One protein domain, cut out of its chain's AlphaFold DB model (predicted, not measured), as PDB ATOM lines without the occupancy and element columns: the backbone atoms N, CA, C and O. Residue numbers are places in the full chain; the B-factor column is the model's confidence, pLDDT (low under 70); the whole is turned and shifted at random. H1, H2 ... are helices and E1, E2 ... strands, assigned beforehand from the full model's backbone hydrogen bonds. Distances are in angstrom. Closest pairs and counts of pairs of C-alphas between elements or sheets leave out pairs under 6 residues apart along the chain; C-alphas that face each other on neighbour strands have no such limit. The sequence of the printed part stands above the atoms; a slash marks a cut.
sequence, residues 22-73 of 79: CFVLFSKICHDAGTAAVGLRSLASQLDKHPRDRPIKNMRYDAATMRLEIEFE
ATOM      1  N   CYS A  22     134.703  69.012 352.781       91.12
ATOM      2  CA  CYS A  22     135.369  68.164 351.803       91.12
ATOM      3  C   CYS A  22     134.494  66.948 351.536       91.12
ATOM      4  O   CYS A  22     133.923  66.369 352.462       91.12
ATOM      5  N   PHE A  23     134.386  66.528 350.280       92.81
ATOM      6  CA  PHE A  23     133.686  65.289 349.972       92.81
ATOM      7  C   PHE A  23     134.251  64.599 348.742       92.81
ATOM      8  O   PHE A  23     134.862  65.208 347.862       92.81
ATOM      9  N   VAL A  24     134.000  63.300 348.677       92.50
ATOM     10  CA  VAL A  24     134.246  62.487 347.496       92.50
ATOM     11  C   VAL A  24     133.028  61.618 347.216       92.50
ATOM     12  O   VAL A  24     132.381  61.105 348.132       92.50
ATOM     13  N   LEU A  25     132.712  61.476 345.933       91.50
ATOM     14  CA  LEU A  25     131.712  60.545 345.430       91.50
ATOM     15  C   LEU A  25     132.450  59.370 344.801       91.50
ATOM     16  O   LEU A  25     133.191  59.547 343.834       91.50
ATOM     17  N   PHE A  26     132.264  58.177 345.351       88.50
ATOM     18  CA  PHE A  26     132.810  56.967 344.756       88.50
ATOM     19  C   PHE A  26     131.929  56.505 343.597       88.50
ATOM     20  O   PHE A  26     130.704  56.658 343.608       88.50
ATOM     21  N   SER A  27     132.560  55.905 342.590       83.19
ATOM     22  CA  SER A  27     131.827  55.299 341.483       83.19
ATOM     23  C   SER A  27     130.988  54.125 341.989       83.19
ATOM     24  O   SER A  27     131.492  53.238 342.681       83.19
ATOM     25  N   LYS A  28     129.707  54.114 341.608       81.25
ATOM     26  CA  LYS A  28     128.808  52.963 341.781       81.25
ATOM     27  C   LYS A  28     129.049  51.870 340.739       81.25
ATOM     28  O   LYS A  28     128.667  50.730 340.963       81.25
ATOM     29  N   ILE A  29     129.636  52.232 339.597       81.25
ATOM     30  CA  ILE A  29     129.787  51.345 338.436       81.25
ATOM     31  C   ILE A  29     131.081  50.534 338.550       81.25
ATOM     32  O   ILE A  29     131.070  49.327 338.344       81.25
ATOM     33  N   CYS A  30     132.179  51.191 338.929       74.50
ATOM     34  CA  CYS A  30     133.475  50.553 339.147       74.50
ATOM     35  C   CYS A  30     133.867  50.758 340.606       74.50
ATOM     36  O   CYS A  30     134.497  51.760 340.948       74.50
ATOM     37  N   HIS A  31     133.421  49.843 341.465       78.94
ATOM     38  CA  HIS A  31     133.707  49.863 342.896       78.94
ATOM     39  C   HIS A  31     134.814  48.859 343.229       78.94
ATOM     40  O   HIS A  31     134.560  47.777 343.751       78.94
ATOM     41  N   ASP A  32     136.046  49.210 342.869       90.50
ATOM     42  CA  ASP A  32     137.235  48.408 343.133       90.50
ATOM     43  C   ASP A  32     138.250  49.194 343.974       90.50
ATOM     44  O   ASP A  32     138.091  50.386 344.257       90.50
ATOM     45  N   ALA A  33     139.312  48.512 344.403       90.00
ATOM     46  CA  ALA A  33     140.345  49.124 345.229       90.00
ATOM     47  C   ALA A  33     141.059  50.294 344.521       90.00
ATOM     48  O   ALA A  33     141.492  51.236 345.186       90.00
ATOM     49  N   GLY A  34     141.168  50.265 343.189       90.00
ATOM     50  CA  GLY A  34     141.818  51.309 342.401       90.00
ATOM     51  C   GLY A  34     140.995  52.592 342.373       90.00
ATOM     52  O   GLY A  34     141.512  53.669 342.679       90.00
ATOM     53  N   THR A  35     139.698  52.489 342.080       87.81
ATOM     54  CA  THR A  35     138.795  53.650 342.083       87.81
ATOM     55  C   THR A  35     138.599  54.211 343.491       87.81
ATOM     56  O   THR A  35     138.567  55.434 343.662       87.81
ATOM     57  N   ALA A  36     138.566  53.349 344.512       90.00
ATOM     58  CA  ALA A  36     138.563  53.769 345.910       90.00
ATOM     59  C   ALA A  36     139.841  54.543 346.277       90.00
ATOM     60  O   ALA A  36     139.754  55.627 346.857       90.00
ATOM     61  N   ALA A  37     141.022  54.050 345.888       92.88
ATOM     62  CA  ALA A  37     142.294  54.716 346.165       92.88
ATOM     63  C   ALA A  37     142.379  56.111 345.524       92.88
ATOM     64  O   ALA A  37     142.835  57.059 346.166       92.88
ATOM     65  N   VAL A  38     141.908  56.263 344.281       91.56
ATOM     66  CA  VAL A  38     141.849  57.569 343.601       91.56
ATOM     67  C   VAL A  38     140.907  58.526 344.335       91.56
ATOM     68  O   VAL A  38     141.272  59.677 344.577       91.56
ATOM     69  N   GLY A  39     139.727  58.050 344.745       90.38
ATOM     70  CA  GLY A  39     138.773  58.854 345.508       90.38
ATOM     71  C   GLY A  39     139.331  59.315 346.858       90.38
ATOM     72  O   GLY A  39     139.263  60.497 347.193       90.38
ATOM     73  N   LEU A  40     139.961  58.410 347.609       93.00
ATOM     74  CA  LEU A  40     140.578  58.736 348.897       93.00
ATOM     75  C   LEU A  40     141.745  59.717 348.749       93.00
ATOM     76  O   LEU A  40     141.862  60.644 349.546       93.00
ATOM     77  N   ARG A  41     142.572  59.572 347.706       94.50
ATOM     78  CA  ARG A  41     143.625  60.552 347.391       94.50
ATOM     79  C   ARG A  41     143.044  61.925 347.083       94.50
ATOM     80  O   ARG A  41     143.558  62.919 347.579       94.50
ATOM     81  N   SER A  42     141.962  61.979 346.307       92.19
ATOM     82  CA  SER A  42     141.264  63.233 346.025       92.19
ATOM     83  C   SER A  42     140.754  63.891 347.307       92.19
ATOM     84  O   SER A  42     140.952  65.090 347.487       92.19
ATOM     85  N   LEU A  43     140.158  63.115 348.220       91.75
ATOM     86  CA  LEU A  43     139.705  63.626 349.513       91.75
ATOM     87  C   LEU A  43     140.877  64.150 350.355       91.75
ATOM     88  O   LEU A  43     140.798  65.263 350.863       91.75
ATOM     89  N   ALA A  44     141.981  63.404 350.444       92.62
ATOM     90  CA  ALA A  44     143.182  63.842 351.153       92.62
ATOM     91  C   ALA A  44     143.726  65.168 350.593       92.62
ATOM     92  O   ALA A  44     143.965  66.102 351.349       92.62
ATOM     93  N   SER A  45     143.802  65.309 349.264       91.19
ATOM     94  CA  SER A  45     144.220  66.564 348.626       91.19
ATOM     95  C   SER A  45     143.262  67.737 348.862       91.19
ATOM     96  O   SER A  45     143.668  68.887 348.708       91.19
ATOM     97  N   GLN A  46     141.988  67.486 349.181       90.69
ATOM     98  CA  GLN A  46     141.075  68.541 349.632       90.69
ATOM     99  C   GLN A  46     141.376  68.929 351.085       90.69
ATOM    100  O   GLN A  46     141.478  70.118 351.375       90.69
ATOM    101  N   LEU A  47     141.592  67.945 351.966       89.75
ATOM    102  CA  LEU A  47     141.947  68.172 353.371       89.75
ATOM    103  C   LEU A  47     143.261  68.950 353.521       89.75
ATOM    104  O   LEU A  47     143.324  69.864 354.337       89.75
ATOM    105  N   ASP A  48     144.267  68.663 352.690       90.94
ATOM    106  CA  ASP A  48     145.561  69.364 352.693       90.94
ATOM    107  C   ASP A  48     145.451  70.869 352.388       90.94
ATOM    108  O   ASP A  48     146.374  71.632 352.677       90.94
ATOM    109  N   LYS A  49     144.335  71.321 351.802       88.19
ATOM    110  CA  LYS A  49     144.082  72.748 351.541       88.19
ATOM    111  C   LYS A  49     143.538  73.487 352.764       88.19
ATOM    112  O   LYS A  49     143.468  74.714 352.731       88.19
ATOM    113  N   HIS A  50     143.128  72.772 353.810       87.19
ATOM    114  CA  HIS A  50     142.629  73.362 355.046       87.19
ATOM    115  C   HIS A  50     143.747  73.495 356.096       87.19
ATOM    116  O   HIS A  50     144.713  72.730 356.076       87.19
ATOM    117  N   PRO A  51     143.633  74.452 357.040       86.25
ATOM    118  CA  PRO A  51     144.541  74.535 358.181       86.25
ATOM    119  C   PRO A  51     144.563  73.218 358.966       86.25
ATOM    120  O   PRO A  51     143.509  72.647 359.243       86.25
ATOM    121  N   ARG A  52     145.757  72.748 359.352       84.31
ATOM    122  CA  ARG A  52     145.936  71.452 360.036       84.31
ATOM    123  C   ARG A  52     145.198  71.364 361.369       84.31
ATOM    124  O   ARG A  52     144.727  70.292 361.728       84.31
ATOM    125  N   ASP A  53     145.080  72.485 362.068       86.88
ATOM    126  CA  ASP A  53     144.431  72.574 363.378       86.88
ATOM    127  C   ASP A  53     142.913  72.788 363.282       86.88
ATOM    128  O   ASP A  53     142.249  73.002 364.294       86.88
ATOM    129  N   ARG A  54     142.340  72.759 362.070       86.88
ATOM    130  CA  ARG A  54     140.911  72.990 361.877       86.88
ATOM    131  C   ARG A  54     140.096  71.796 362.398       86.88
ATOM    132  O   ARG A  54     140.223  70.698 361.850       86.88
ATOM    133  N   PRO A  55     139.212  71.987 363.393       90.06
ATOM    134  CA  PRO A  55     138.444  70.887 363.957       90.06
ATOM    135  C   PRO A  55     137.403  70.348 362.967       90.06
ATOM    136  O   PRO A  55     136.722  71.093 362.251       90.06
ATOM    137  N   ILE A  56     137.280  69.019 362.939       92.19
ATOM    138  CA  ILE A  56     136.256  68.302 362.177       92.19
ATOM    139  C   ILE A  56     134.992  68.238 363.029       92.19
ATOM    140  O   ILE A  56     134.992  67.653 364.110       92.19
ATOM    141  N   LYS A  57     133.901  68.804 362.512       93.31
ATOM    142  CA  LYS A  57     132.577  68.754 363.134       93.31
ATOM    143  C   LYS A  57     131.911  67.397 362.929       93.31
ATOM    144  O   LYS A  57     131.234  66.897 363.822       93.31
ATOM    145  N   ASN A  58     132.039  66.833 361.729       92.69
ATOM    146  CA  ASN A  58     131.391  65.579 361.369       92.69
ATOM    147  C   ASN A  58     132.153  64.868 360.246       92.69
ATOM    148  O   ASN A  58     132.661  65.513 359.332       92.69
ATOM    149  N   MET A  59     132.186  63.538 360.278       94.31
ATOM    150  CA  MET A  59     132.706  62.707 359.194       94.31
ATOM    151  C   MET A  59     131.756  61.536 358.988       94.31
ATOM    152  O   MET A  59     131.528  60.746 359.903       94.31
ATOM    153  N   ARG A  60     131.186  61.425 357.788       95.12
ATOM    154  CA  ARG A  60     130.155  60.426 357.490       95.12
ATOM    155  C   ARG A  60     130.337  59.805 356.119       95.12
ATOM    156  O   ARG A  60     130.643  60.491 355.144       95.12
ATOM    157  N   TYR A  61     130.081  58.507 356.061       93.38
ATOM    158  CA  TYR A  61     129.941  57.768 354.820       93.38
ATOM    159  C   TYR A  61     128.475  57.399 354.610       93.38
ATOM    160  O   TYR A  61     127.854  56.778 355.470       93.38
ATOM    161  N   ASP A  62     127.934  57.782 353.460       92.50
ATOM    162  CA  ASP A  62     126.610  57.388 353.001       92.50
ATOM    163  C   ASP A  62     126.755  56.332 351.900       92.50
ATOM    164  O   ASP A  62     127.142  56.629 350.767       92.50
ATOM    165  N   ALA A  63     126.421  55.089 352.242       89.38
ATOM    166  CA  ALA A  63     126.464  53.957 351.323       89.38
ATOM    167  C   ALA A  63     125.416  54.059 350.199       89.38
ATOM    168  O   ALA A  63     125.649  53.575 349.094       89.38
ATOM    169  N   ALA A  64     124.275  54.717 350.434       89.38
ATOM    170  CA  ALA A  64     123.234  54.858 349.418       89.38
ATOM    171  C   ALA A  64     123.688  55.788 348.288       89.38
ATOM    172  O   ALA A  64     123.391  55.548 347.110       89.38
ATOM    173  N   THR A  65     124.442  56.837 348.620       88.88
ATOM    174  CA  THR A  65     124.989  57.788 347.640       88.88
ATOM    175  C   THR A  65     126.451  57.531 347.283       88.88
ATOM    176  O   THR A  65     126.950  58.149 346.346       88.88
ATOM    177  N   MET A  66     127.108  56.574 347.947       90.31
ATOM    178  CA  MET A  66     128.546  56.313 347.840       90.31
ATOM    179  C   MET A  66     129.379  57.568 348.118       90.31
ATOM    180  O   MET A  66     130.370  57.838 347.438       90.31
ATOM    181  N   ARG A  67     128.962  58.360 349.108       92.62
ATOM    182  CA  ARG A  67     129.570  59.648 349.435       92.62
ATOM    183  C   ARG A  67     130.291  59.571 350.768       92.62
ATOM    184  O   ARG A  67     129.680  59.237 351.775       92.62
ATOM    185  N   LEU A  68     131.565  59.946 350.781       93.12
ATOM    186  CA  LEU A  68     132.289  60.252 352.013       93.12
ATOM    187  C   LEU A  68     132.407  61.768 352.133       93.12
ATOM    188  O   LEU A  68     132.875  62.429 351.206       93.12
ATOM    189  N   GLU A  69     131.957  62.311 353.256       93.94
ATOM    190  CA  GLU A  69     131.939  63.745 353.529       93.94
ATOM    191  C   GLU A  69     132.561  64.042 354.892       93.94
ATOM    192  O   GLU A  69     132.317  63.332 355.870       93.94
ATOM    193  N   ILE A  70     133.352  65.112 354.933       93.50
ATOM    194  CA  ILE A  70     133.954  65.693 356.127       93.50
ATOM    195  C   ILE A  70     133.460  67.136 356.215       93.50
ATOM    196  O   ILE A  70     133.682  67.938 355.305       93.50
ATOM    197  N   GLU A  71     132.772  67.453 357.305       92.50
ATOM    198  CA  GLU A  71     132.322  68.797 357.647       92.50
ATOM    199  C   GLU A  71     133.244  69.355 358.729       92.50
ATOM    200  O   GLU A  71     133.456  68.722 359.766       92.50
ATOM    201  N   PHE A  72     133.780  70.548 358.508       91.69
ATOM    202  CA  PHE A  72     134.588  71.252 359.497       91.69
ATOM    203  C   PHE A  72     133.721  72.146 360.375       91.69
ATOM    204  O   PHE A  72     132.610  72.533 359.997       91.69
ATOM    205  N   GLU A  73     134.240  72.533 361.537       89.12
ATOM    206  CA  GLU A  73     133.655  73.666 362.243       89.12
ATOM    207  C   GLU A  73     133.835  74.942 361.404       89.12
ATOM    208  O   GLU A  73     134.836  75.145 360.700       89.12
TER     209      GLU A  73
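Overview. This is residues 22 to 73 of the 79 residues of an uncharacterized protein of Paenibacillus tyrfis (UniProt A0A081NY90). One helix, H1, packs on one face of a small three-stranded sheet, over its edge strand E1 and lengthwise along it; the other edge of the sheet, with E2, reaches out beyond the helix. The printed part has 52 residues, with one named helix and three named strands in the chain order E1, H1, E2, E3, and its class is mixed. The sheet runs E1, E3, E2, all antiparallel. The whole is flat, spans 35 by 20 by 11 A, and is only just compact, close to loose, with a radius of gyration of the C-alphas of 11.7 A.

Along the chain. Find C-alpha 22 at (135.369, 68.164, 351.803); here E1 begins and runs through residues 22 to 25. From C-alpha 33 at (140.345, 49.124, 345.229), H1 runs through residues 33 to 47, 20.8 A long. E2 takes residues 56 to 62 over 17.2 A. E3 takes residues 67 to 72 over 16.2 A and ends at C-alpha 72 at (134.588, 71.252, 359.497).

Arrangement. Look first at E1 and E3, antiparallel neighbours, where N 24 and O 68 are 2.9 A apart, within hydrogen-bond range. E3 and E2 form a hairpin; look there for N 60 and O 69, 2.9 A apart. H1 is on the sheet at a height of 8.5 A, over E1, and runs along the strands at 11 degrees to E1 on the local plane. H1 touches E1, the closest C-alphas being those of Val 24 and Leu 43, 5.9 A apart. H1 and E3 are near each other, with 6 pairs of C-alphas within 10 A. The two layers are H1 and the sheet. E1, H1 and E2 make a split strand-helix-strand unit, two strands running the same way with E3 between them, and its crossover is right-handed. In H1 every O i to N i+4 pair is within hydrogen-bond range.

Size, cuts and confidence. The C-alphas of Ile 29 and Asp 53 are the two farthest apart, at 35.9 A. The printed part has no cut; the link E2 to E3 is tight, and the other two are short. The mean pLDDT of the printed part is 89.9, and no printed residue is under 70.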